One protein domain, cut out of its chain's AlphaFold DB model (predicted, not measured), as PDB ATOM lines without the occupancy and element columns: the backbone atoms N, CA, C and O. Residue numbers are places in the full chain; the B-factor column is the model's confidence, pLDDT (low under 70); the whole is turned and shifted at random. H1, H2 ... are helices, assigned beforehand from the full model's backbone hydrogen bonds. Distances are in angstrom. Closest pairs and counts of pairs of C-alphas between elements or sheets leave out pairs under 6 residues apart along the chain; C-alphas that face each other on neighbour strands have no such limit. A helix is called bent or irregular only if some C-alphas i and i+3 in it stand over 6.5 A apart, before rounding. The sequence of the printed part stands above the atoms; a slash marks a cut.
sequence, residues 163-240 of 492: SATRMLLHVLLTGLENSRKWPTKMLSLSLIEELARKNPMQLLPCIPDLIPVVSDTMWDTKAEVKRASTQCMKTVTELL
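This is residues 163 to 240 of the 492 residues of a protein of Lichtheimia corymbifera JMRC:FSU:9682 (UniProt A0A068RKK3). Four helices stand side by side in an up-and-down bundle, each running against the one before it; H1 and H4 lie across the bundle from each other, with H2 and H3 on the two sides between them. H1 with H2 and H3 with H4 form two helical hairpins, and H3 is kinked. The printed part has 78 residues, with four named helices in the order H1 H2 H3 H4 and no named strand: all helix. It is compact, with a radius of gyration of the C-alphas of 11.2 A, and only just elongated, spanning 32 by 21 by 18 A.

H1, residues 163 to 174, and H2, residues 182 to 198, touch at a shallow tilt of 20 degrees, opposite ways, H2 with residues 188 to 195 alone; their closest C-alphas, Leu 172 and Ser 188, are 5.1 A apart. H1 touches H3, residues 200 to 218, the same way at 5 degrees, closest at C-alphas Thr 165 and Gln 202, 6.1 A. H2 and H3 are close but not clearly touching, with 2 pairs of C-alphas within 8 A. H4, residues 223 to 237, touches H2 the same way at 18 degrees, closest at C-alphas Glu 193 and Cys 232, 5.8 A. H4 touches H3 opposite ways at 30 degrees, closest at C-alphas Met 218 and Lys 226, 4.6 A. H1 and H4 are apart. In H2 and H4 every O i to N i+4 pair is within hydrogen-bond range; in H1 7 of 8 are, in H3 9 of 15.

H1 begins at C-alpha 163 (-30.539, 20.534, -15.333) and is 19.3 A long. It is irregular, C-alphas 163 and 166 being 7.3 A apart. H2 measures 24.4 A. H3 measures 21.8 A, with a kink of 74 degrees near residue 207; it is irregular, C-alphas 205 and 208 being 7.2 A apart. H4 measures 21.2 A and ends at C-alpha 237 (-41.121, 6.397, -24.703).

The two C-alphas farthest apart, Ser 163 and Thr 221, are 33.8 A apart. The links H2 to H3 and H3 to H4 are tight, and H1 to H2 is short. The printed part has no cut, its mean pLDDT is 96.1, and no printed residue is under 70.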
ATOM      1  N   SER A 163     -31.530  20.353 -14.261       90.00
ATOM      2  CA  SER A 163     -30.539  20.534 -15.333       90.00
ATOM      3  C   SER A 163     -29.368  19.544 -15.255       90.00
ATOM      4  O   SER A 163     -28.681  19.322 -16.247       90.00
ATOM      5  N   ALA A 164     -29.163  18.880 -14.113       93.19
ATOM      6  CA  ALA A 164     -28.188  17.802 -13.964       93.19
ATOM      7  C   ALA A 164     -28.740  16.408 -14.334       93.19
ATOM      8  O   ALA A 164     -28.017  15.415 -14.209       93.19
ATOM      9  N   THR A 165     -29.983  16.308 -14.828       95.50
ATOM     10  CA  THR A 165     -30.620  15.039 -15.237       95.50
ATOM     11  C   THR A 165     -29.761  14.255 -16.220       95.50
ATOM     12  O   THR A 165     -29.549  13.065 -15.998       95.50
ATOM     13  N   ARG A 166     -29.188  14.903 -17.248       95.81
ATOM     14  CA  ARG A 166     -28.299  14.218 -18.201       95.81
ATOM     15  C   ARG A 166     -27.103  13.585 -17.486       95.81
ATOM     16  O   ARG A 166     -26.799  12.421 -17.725       95.81
ATOM     17  N   MET A 167     -26.441  14.313 -16.586       95.62
ATOM     18  CA  MET A 167     -25.286  13.794 -15.843       95.62
ATOM     19  C   MET A 167     -25.670  12.590 -14.969       95.62
ATOM     20  O   MET A 167     -24.963  11.580 -14.966       95.62
ATOM     21  N   LEU A 168     -26.792  12.675 -14.246       97.31
ATOM     22  CA  LEU A 168     -27.291  11.563 -13.432       97.31
ATOM     23  C   LEU A 168     -27.661  10.360 -14.299       97.31
ATOM     24  O   LEU A 168     -27.274   9.241 -13.969       97.31
ATOM     25  N   LEU A 169     -28.339  10.585 -15.425       97.88
ATOM     26  CA  LEU A 169     -28.685   9.535 -16.376       97.88
ATOM     27  C   LEU A 169     -27.438   8.784 -16.841       97.88
ATOM     28  O   LEU A 169     -27.435   7.563 -16.784       97.88
ATOM     29  N   HIS A 170     -26.363   9.478 -17.218       96.31
ATOM     30  CA  HIS A 170     -25.125   8.816 -17.641       96.31
ATOM     31  C   HIS A 170     -24.570   7.887 -16.550       96.31
ATOM     32  O   HIS A 170     -24.160   6.766 -16.845       96.31
ATOM     33  N   VAL A 171     -24.627   8.293 -15.275       97.44
ATOM     34  CA  VAL A 171     -24.263   7.410 -14.151       97.44
ATOM     35  C   VAL A 171     -25.192   6.193 -14.082       97.44
ATOM     36  O   VAL A 171     -24.709   5.070 -13.936       97.44
ATOM     37  N   LEU A 172     -26.506   6.378 -14.230       98.50
ATOM     38  CA  LEU A 172     -27.476   5.277 -14.223       98.50
ATOM     39  C   LEU A 172     -27.265   4.307 -15.397       98.50
ATOM     40  O   LEU A 172     -27.337   3.097 -15.193       98.50
ATOM     41  N   LEU A 173     -26.926   4.806 -16.589       98.19
ATOM     42  CA  LEU A 173     -26.615   3.981 -17.760       98.19
ATOM     43  C   LEU A 173     -25.366   3.115 -17.527       98.19
ATOM     44  O   LEU A 173     -25.387   1.929 -17.852       98.19
ATOM     45  N   THR A 174     -24.324   3.626 -16.852       97.12
ATOM     46  CA  THR A 174     -23.177   2.778 -16.440       97.12
ATOM     47  C   THR A 174     -23.573   1.679 -15.444       97.12
ATOM     48  O   THR A 174     -22.915   0.640 -15.350       97.12
ATOM     49  N   GLY A 175     -24.673   1.875 -14.710       96.94
ATOM     50  CA  GLY A 175     -25.283   0.874 -13.837       96.94
ATOM     51  C   GLY A 175     -25.972  -0.273 -14.587       96.94
ATOM     52  O   GLY A 175     -26.229  -1.313 -13.978       96.94
ATOM     53  N   LEU A 176     -26.231  -0.116 -15.893       97.88
ATOM     54  CA  LEU A 176     -26.855  -1.121 -16.765       97.88
ATOM     55  C   LEU A 176     -25.847  -1.995 -17.525       97.88
ATOM     56  O   LEU A 176     -26.230  -3.047 -18.044       97.88
ATOM     57  N   GLU A 177     -24.566  -1.612 -17.540       94.88
ATOM     58  CA  GLU A 177     -23.492  -2.360 -18.203       94.88
ATOM     59  C   GLU A 177     -23.513  -3.857 -17.857       94.88
ATOM     60  O   GLU A 177     -23.811  -4.273 -16.733       94.88
ATOM     61  N   ASN A 178     -23.107  -4.699 -18.810       91.25
ATOM     62  CA  ASN A 178     -23.079  -6.157 -18.641       91.25
ATOM     63  C   ASN A 178     -22.213  -6.637 -17.462       91.25
ATOM     64  O   ASN A 178     -22.460  -7.710 -16.918       91.25
ATOM     65  N   SER A 179     -21.229  -5.836 -17.047       92.62
ATOM     66  CA  SER A 179     -20.352  -6.093 -15.899       92.62
ATOM     67  C   SER A 179     -21.051  -5.923 -14.538       92.62
ATOM     68  O   SER A 179     -20.551  -6.412 -13.520       92.62
ATOM     69  N   ARG A 180     -22.197  -5.230 -14.493       95.19
ATOM     70  CA  ARG A 180     -22.895  -4.863 -13.256       95.19
ATOM     71  C   ARG A 180     -23.800  -5.979 -12.753       95.19
ATOM     72  O   ARG A 180     -24.391  -6.750 -13.508       95.19
ATOM     73  N   LYS A 181     -23.945  -6.045 -11.428       94.81
ATOM     74  CA  LYS A 181     -24.833  -7.010 -10.769       94.81
ATOM     75  C   LYS A 181     -26.293  -6.671 -11.076       94.81
ATOM     76  O   LYS A 181     -26.683  -5.508 -11.034       94.81
ATOM     77  N   TRP A 182     -27.128  -7.690 -11.270       96.69
ATOM     78  CA  TRP A 182     -28.545  -7.494 -11.591       96.69
ATOM     79  C   TRP A 182     -29.325  -6.587 -10.605       96.69
ATOM     80  O   TRP A 182     -30.151  -5.822 -11.092       96.69
ATOM     81  N   PRO A 183     -29.075  -6.552  -9.270       97.19
ATOM     82  CA  PRO A 183     -29.776  -5.620  -8.378       97.19
ATOM     83  C   PRO A 183     -29.418  -4.152  -8.645       97.19
ATOM     84  O   PRO A 183     -30.275  -3.279  -8.550       97.19
ATOM     85  N   THR A 184     -28.168  -3.883  -9.032       97.88
ATOM     86  CA  THR A 184     -27.715  -2.551  -9.451       97.88
ATOM     87  C   THR A 184     -28.426  -2.118 -10.730       97.88
ATOM     88  O   THR A 184     -28.895  -0.982 -10.810       97.88
ATOM     89  N   LYS A 185     -28.603  -3.040 -11.688       98.56
ATOM     90  CA  LYS A 185     -29.398  -2.781 -12.896       98.56
ATOM     91  C   LYS A 185     -30.851  -2.448 -12.553       98.56
ATOM     92  O   LYS A 185     -31.373  -1.452 -13.035       98.56
ATOM     93  N   MET A 186     -31.478  -3.229 -11.668       98.44
ATOM     94  CA  MET A 186     -32.863  -2.999 -11.227       98.44
ATOM     95  C   MET A 186     -33.055  -1.613 -10.602       98.44
ATOM     96  O   MET A 186     -34.011  -0.920 -10.945       98.44
ATOM     97  N   LEU A 187     -32.148  -1.193  -9.710       98.62
ATOM     98  CA  LEU A 187     -32.220   0.147  -9.128       98.62
ATOM     99  C   LEU A 187     -31.985   1.227 -10.188       98.62
ATOM    100  O   LEU A 187     -32.715   2.208 -10.210       98.62
ATOM    101  N   SER A 188     -31.019   1.035 -11.090       98.69
ATOM    102  CA  SER A 188     -30.727   2.009 -12.148       98.69
ATOM    103  C   SER A 188     -31.938   2.236 -13.057       98.69
ATOM    104  O   SER A 188     -32.326   3.380 -13.262       98.69
ATOM    105  N   LEU A 189     -32.605   1.162 -13.502       98.81
ATOM    106  CA  LEU A 189     -33.855   1.234 -14.274       98.81
ATOM    107  C   LEU A 189     -34.958   1.974 -13.501       98.81
ATOM    108  O   LEU A 189     -35.566   2.902 -14.025       98.81
ATOM    109  N   SER A 190     -35.154   1.638 -12.222       98.56
ATOM    110  CA  SER A 190     -36.152   2.309 -11.382       98.56
ATOM    111  C   SER A 190     -35.878   3.806 -11.192       98.56
ATOM    112  O   SER A 190     -36.826   4.576 -11.039       98.56
ATOM    113  N   LEU A 191     -34.610   4.224 -11.151       98.69
ATOM    114  CA  LEU A 191     -34.233   5.632 -11.022       98.69
ATOM    115  C   LEU A 191     -34.367   6.387 -12.349       98.69
ATOM    116  O   LEU A 191     -34.727   7.560 -12.326       98.69
ATOM    117  N   ILE A 192     -34.153   5.722 -13.489       98.75
ATOM    118  CA  ILE A 192     -34.455   6.285 -14.814       98.75
ATOM    119  C   ILE A 192     -35.961   6.563 -14.931       98.75
ATOM    120  O   ILE A 192     -36.350   7.661 -15.318       98.75
ATOM    121  N   GLU A 193     -36.818   5.626 -14.510       98.31
ATOM    122  CA  GLU A 193     -38.276   5.837 -14.466       98.31
ATOM    123  C   GLU A 193     -38.694   6.962 -13.500       98.31
ATOM    124  O   GLU A 193     -39.715   7.622 -13.700       98.31
ATOM    125  N   GLU A 194     -37.939   7.187 -12.420       97.25
ATOM    126  CA  GLU A 194     -38.167   8.325 -11.523       97.25
ATOM    127  C   GLU A 194     -37.789   9.651 -12.197       97.25
ATOM    128  O   GLU A 194     -38.564  10.604 -12.121       97.25
ATOM    129  N   LEU A 195     -36.656   9.702 -12.909       96.94
ATOM    130  CA  LEU A 195     -36.260  10.873 -13.698       96.94
ATOM    131  C   LEU A 195     -37.273  11.185 -14.801       96.94
ATOM    132  O   LEU A 195     -37.609  12.351 -14.978       96.94
ATOM    133  N   ALA A 196     -37.807  10.168 -15.481       96.00
ATOM    134  CA  ALA A 196     -38.816  10.350 -16.524       96.00
ATOM    135  C   ALA A 196     -40.080  11.031 -15.986       96.00
ATOM    136  O   ALA A 196     -40.621  11.932 -16.617       96.00
ATOM    137  N   ARG A 197     -40.517  10.652 -14.778       94.25
ATOM    138  CA  ARG A 197     -41.690  11.253 -14.128       94.25
ATOM    139  C   ARG A 197     -41.413  12.634 -13.542       94.25
ATOM    140  O   ARG A 197     -42.307  13.474 -13.542       94.25
ATOM    141  N   LYS A 198     -40.216  12.858 -12.993       92.75
ATOM    142  CA  LYS A 198     -39.895  14.098 -12.272       92.75
ATOM    143  C   LYS A 198     -39.382  15.210 -13.187       92.75
ATOM    144  O   LYS A 198     -39.785  16.356 -13.017       92.75
ATOM    145  N   ASN A 199     -38.521  14.863 -14.141       94.19
ATOM    146  CA  ASN A 199     -37.803  15.788 -15.016       94.19
ATOM    147  C   ASN A 199     -38.018  15.427 -16.506       94.19
ATOM    148  O   ASN A 199     -37.037  15.228 -17.229       94.19
ATOM    149  N   PRO A 200     -39.274  15.311 -16.989       94.00
ATOM    150  CA  PRO A 200     -39.565  14.834 -18.345       94.00
ATOM    151  C   PRO A 200     -38.891  15.689 -19.424       94.00
ATOM    152  O   PRO A 200     -38.254  15.149 -20.325       94.00
ATOM    153  N   MET A 201     -38.931  17.018 -19.277       91.06
ATOM    154  CA  MET A 201     -38.332  17.957 -20.236       91.06
ATOM    155  C   MET A 201     -36.810  17.826 -20.333       91.06
ATOM    156  O   MET A 201     -36.242  18.026 -21.399       91.06
ATOM    157  N   GLN A 202     -36.134  17.484 -19.231       93.06
ATOM    158  CA  GLN A 202     -34.682  17.305 -19.221       93.06
ATOM    159  C   GLN A 202     -34.264  15.889 -19.632       93.06
ATOM    160  O   GLN A 202     -33.136  15.701 -20.087       93.06
ATOM    161  N   LEU A 203     -35.146  14.893 -19.484       95.31
ATOM    162  CA  LEU A 203     -34.878  13.525 -19.932       95.31
ATOM    163  C   LEU A 203     -35.132  13.341 -21.435       95.31
ATOM    164  O   LEU A 203     -34.382  12.601 -22.067       95.31
ATOM    165  N   LEU A 204     -36.126  14.027 -22.008       93.06
ATOM    166  CA  LEU A 204     -36.475  13.978 -23.434       93.06
ATOM    167  C   LEU A 204     -35.257  14.122 -24.381       93.06
ATOM    168  O   LEU A 204     -35.027  13.207 -25.174       93.06
ATOM    169  N   PRO A 205     -34.390  15.153 -24.261       91.62
ATOM    170  CA  PRO A 205     -33.206  15.297 -25.120       91.62
ATOM    171  C   PRO A 205     -32.105  14.256 -24.846       91.62
ATOM    172  O   PRO A 205     -31.064  14.265 -25.498       91.62
ATOM    173  N   CYS A 206     -32.286  13.378 -23.856       94.62
ATOM    174  CA  CYS A 206     -31.371  12.283 -23.547       94.62
ATOM    175  C   CYS A 206     -31.888  10.917 -24.031       94.62
ATOM    176  O   CYS A 206     -31.192   9.915 -23.871       94.62
ATOM    177  N   ILE A 207     -33.097  10.847 -24.603       94.50
ATOM    178  CA  ILE A 207     -33.664   9.602 -25.143       94.50
ATOM    179  C   ILE A 207     -32.735   8.935 -26.175       94.50
ATOM    180  O   ILE A 207     -32.568   7.715 -26.075       94.50
ATOM    181  N   PRO A 208     -32.065   9.674 -27.088       92.38
ATOM    182  CA  PRO A 208     -31.108   9.078 -28.022       92.38
ATOM    183  C   PRO A 208     -29.957   8.311 -27.355       92.38
ATOM    184  O   PRO A 208     -29.572   7.256 -27.856       92.38
ATOM    185  N   ASP A 209     -29.463   8.778 -26.203       93.06
ATOM    186  CA  ASP A 209     -28.425   8.092 -25.414       93.06
ATOM    187  C   ASP A 209     -28.993   6.882 -24.651       93.06
ATOM    188  O   ASP A 209     -28.321   5.871 -24.427       93.06
ATOM    189  N   LEU A 210     -30.246   7.000 -24.214       95.81
ATOM    190  CA  LEU A 210     -30.915   6.059 -23.326       95.81
ATOM    191  C   LEU A 210     -31.397   4.810 -24.066       95.81
ATOM    192  O   LEU A 210     -31.157   3.695 -23.590       95.81
ATOM    193  N   ILE A 211     -32.086   4.983 -25.201       95.38
ATOM    194  CA  ILE A 211     -32.747   3.885 -25.922       95.38
ATOM    195  C   ILE A 211     -31.770   2.750 -26.245       95.38
ATOM    196  O   ILE A 211     -32.079   1.626 -25.853       95.38
ATOM    197  N   PRO A 212     -30.581   2.983 -26.840       94.00
ATOM    198  CA  PRO A 212     -29.655   1.898 -27.166       94.00
ATOM    199  C   PRO A 212     -29.264   1.053 -25.944       94.00
ATOM    200  O   PRO A 212     -29.312  -0.176 -25.985       94.00
ATOM    201  N   VAL A 213     -28.953   1.703 -24.817       97.31
ATOM    202  CA  VAL A 213     -28.512   1.023 -23.589       97.31
ATOM    203  C   VAL A 213     -29.658   0.240 -22.937       97.31
ATOM    204  O   VAL A 213     -29.470  -0.889 -22.464       97.31
ATOM    205  N   VAL A 214     -30.869   0.807 -22.906       97.69
ATOM    206  CA  VAL A 214     -32.038   0.115 -22.344       97.69
ATOM    207  C   VAL A 214     -32.492  -1.020 -23.263       97.69
ATOM    208  O   VAL A 214     -32.807  -2.094 -22.750       97.69
ATOM    209  N   SER A 215     -32.439  -0.846 -24.589       95.94
ATOM    210  CA  SER A 215     -32.688  -1.907 -25.573       95.94
ATOM    211  C   SER A 215     -31.762  -3.103 -25.359       95.94
ATOM    212  O   SER A 215     -32.250  -4.228 -25.273       95.94
ATOM    213  N   ASP A 216     -30.458  -2.888 -25.169       95.88
ATOM    214  CA  ASP A 216     -29.520  -3.971 -24.839       95.88
ATOM    215  C   ASP A 216     -29.881  -4.652 -23.507       95.88
ATOM    216  O   ASP A 216     -29.845  -5.879 -23.375       95.88
ATOM    217  N   THR A 217     -30.323  -3.870 -22.520       97.94
ATOM    218  CA  THR A 217     -30.752  -4.381 -21.208       97.94
ATOM    219  C   THR A 217     -32.058  -5.191 -21.283       97.94
ATOM    220  O   THR A 217     -32.322  -6.035 -20.422       97.94
ATOM    221  N   MET A 218     -32.894  -5.007 -22.310       97.38
ATOM    222  CA  MET A 218     -34.075  -5.855 -22.560       97.38
ATOM    223  C   MET A 218     -33.696  -7.295 -22.935       97.38
ATOM    224  O   MET A 218     -34.472  -8.227 -22.705       97.38
ATOM    225  N   TRP A 219     -32.457  -7.513 -23.377       95.75
ATOM    226  CA  TRP A 219     -31.907  -8.833 -23.681       95.75
ATOM    227  C   TRP A 219     -31.167  -9.496 -22.509       95.75
ATOM    228  O   TRP A 219     -30.627 -10.592 -22.679       95.75
ATOM    229  N   ASP A 220     -31.206  -8.918 -21.300       97.38
ATOM    230  CA  ASP A 220     -30.494  -9.442 -20.126       97.38
ATOM    231  C   ASP A 220     -30.847 -10.911 -19.806       97.38
ATOM    232  O   ASP A 220     -31.958 -11.407 -20.008       97.38
ATOM    233  N   THR A 221     -29.883 -11.657 -19.278       94.88
ATOM    234  CA  THR A 221     -30.083 -13.060 -18.888       94.88
ATOM    235  C   THR A 221     -31.095 -13.242 -17.747       94.88
ATOM    236  O   THR A 221     -31.728 -14.295 -17.646       94.88
ATOM    237  N   LYS A 222     -31.283 -12.230 -16.892       97.12
ATOM    238  CA  LYS A 222     -32.164 -12.270 -15.723       97.12
ATOM    239  C   LYS A 222     -33.569 -11.780 -16.085       97.12
ATOM    240  O   LYS A 222     -33.763 -10.625 -16.449       97.12
ATOM    241  N   ALA A 223     -34.575 -12.642 -15.924       97.38
ATOM    242  CA  ALA A 223     -35.961 -12.344 -16.304       97.38
ATOM    243  C   ALA A 223     -36.551 -11.106 -15.595       97.38
ATOM    244  O   ALA A 223     -37.367 -10.386 -16.165       97.38
ATOM    245  N   GLU A 224     -36.151 -10.843 -14.351       97.69
ATOM    246  CA  GLU A 224     -36.540  -9.640 -13.615       97.69
ATOM    247  C   GLU A 224     -35.997  -8.367 -14.270       97.69
ATOM    248  O   GLU A 224     -36.756  -7.412 -14.423       97.69
ATOM    249  N   VAL A 225     -34.743  -8.392 -14.733       98.25
ATOM    250  CA  VAL A 225     -34.120  -7.262 -15.432       98.25
ATOM    251  C   VAL A 225     -34.807  -7.029 -16.770       98.25
ATOM    252  O   VAL A 225     -35.188  -5.900 -17.035       98.25
ATOM    253  N   LYS A 226     -35.083  -8.082 -17.554       97.62
ATOM    254  CA  LYS A 226     -35.822  -7.969 -18.830       97.62
ATOM    255  C   LYS A 226     -37.185  -7.296 -18.675       97.62
ATOM    256  O   LYS A 226     -37.571  -6.451 -19.481       97.62
ATOM    257  N   ARG A 227     -37.937  -7.685 -17.637       98.00
ATOM    258  CA  ARG A 227     -39.250  -7.093 -17.347       98.00
ATOM    259  C   ARG A 227     -39.118  -5.626 -16.945       98.00
ATOM    260  O   ARG A 227     -39.868  -4.806 -17.459       98.00
ATOM    261  N   ALA A 228     -38.164  -5.311 -16.069       98.50
ATOM    262  CA  ALA A 228     -37.924  -3.942 -15.626       98.50
ATOM    263  C   ALA A 228     -37.427  -3.041 -16.763       98.50
ATOM    264  O   ALA A 228     -37.910  -1.929 -16.896       98.50
ATOM    265  N   SER A 229     -36.527  -3.510 -17.631       98.50
ATOM    266  CA  SER A 229     -36.030  -2.713 -18.759       98.50
ATOM    267  C   SER A 229     -37.094  -2.507 -19.826       98.50
ATOM    268  O   SER A 229     -37.198  -1.415 -20.368       98.50
ATOM    269  N   THR A 230     -37.955  -3.501 -20.063       98.00
ATOM    270  CA  THR A 230     -39.124  -3.331 -20.940       98.00
ATOM    271  C   THR A 230     -40.107  -2.304 -20.366       98.00
ATOM    272  O   THR A 230     -40.677  -1.521 -21.121       98.00
ATOM    273  N   GLN A 231     -40.315  -2.287 -19.046       98.19
ATOM    274  CA  GLN A 231     -41.161  -1.280 -18.400       98.19
ATOM    275  C   GLN A 231     -40.523   0.113 -18.448       98.19
ATOM    276  O   GLN A 231     -41.189   1.063 -18.845       98.19
ATOM    277  N   CYS A 232     -39.232   0.216 -18.137       98.50
ATOM    278  CA  CYS A 232     -38.470   1.450 -18.254       98.50
ATOM    279  C   CYS A 232     -38.532   2.002 -19.683       98.50
ATOM    280  O   CYS A 232     -38.802   3.184 -19.844       98.50
ATOM    281  N   MET A 233     -38.354   1.154 -20.707       97.88
ATOM    282  CA  MET A 233     -38.486   1.537 -22.116       97.88
ATOM    283  C   MET A 233     -39.870   2.132 -22.404       97.88
ATOM    284  O   MET A 233     -39.954   3.190 -23.009       97.88
ATOM    285  N   LYS A 234     -40.952   1.515 -21.911       96.81
ATOM    286  CA  LYS A 234     -42.311   2.069 -22.059       96.81
ATOM    287  C   LYS A 234     -42.424   3.456 -21.429       96.81
ATOM    288  O   LYS A 234     -42.810   4.396 -22.111       96.81
ATOM    289  N   THR A 235     -42.020   3.590 -20.167       97.12
ATOM    290  CA  THR A 235     -42.112   4.851 -19.420       97.12
ATOM    291  C   THR A 235     -41.299   5.981 -20.051       97.12
ATOM    292  O   THR A 235     -41.743   7.121 -20.040       97.12
ATOM    293  N   VAL A 236     -40.124   5.703 -20.623       96.06
ATOM    294  CA  VAL A 236     -39.343   6.753 -21.304       96.06
ATOM    295  C   VAL A 236     -39.929   7.103 -22.669       96.06
ATOM    296  O   VAL A 236     -39.924   8.270 -23.038       96.06
ATOM    297  N   THR A 237     -40.478   6.129 -23.405       94.50
ATOM    298  CA  THR A 237     -41.121   6.397 -24.703       94.50
ATOM    299  C   THR A 237     -42.466   7.110 -24.575       94.50
ATOM    300  O   THR A 237     -42.898   7.724 -25.538       94.50
ATOM    301  N   GLU A 238     -43.104   7.089 -23.399       93.19
ATOM    302  CA  GLU A 238     -44.287   7.919 -23.099       93.19
ATOM    303  C   GLU A 238     -43.976   9.425 -23.128       93.19
ATOM    304  O   GLU A 238     -44.894  10.233 -23.206       93.19
ATOM    305  N   LEU A 239     -42.695   9.813 -23.069       93.00
ATOM    306  CA  LEU A 239     -42.275  11.208 -23.222       93.00
ATOM    307  C   LEU A 239     -42.271  11.675 -24.683       93.00
ATOM    308  O   LEU A 239     -42.175  12.875 -24.921       93.00
ATOM    309  N   LEU A 240     -42.333  10.750 -25.648       92.62
ATOM    310  CA  LEU A 240     -42.362  11.085 -27.069       92.62
ATOM    311  C   LEU A 240     -43.752  11.612 -27.439       92.62
ATOM    312  O   LEU A 240     -44.726  10.862 -27.429       92.62
TER     313      LEU A 240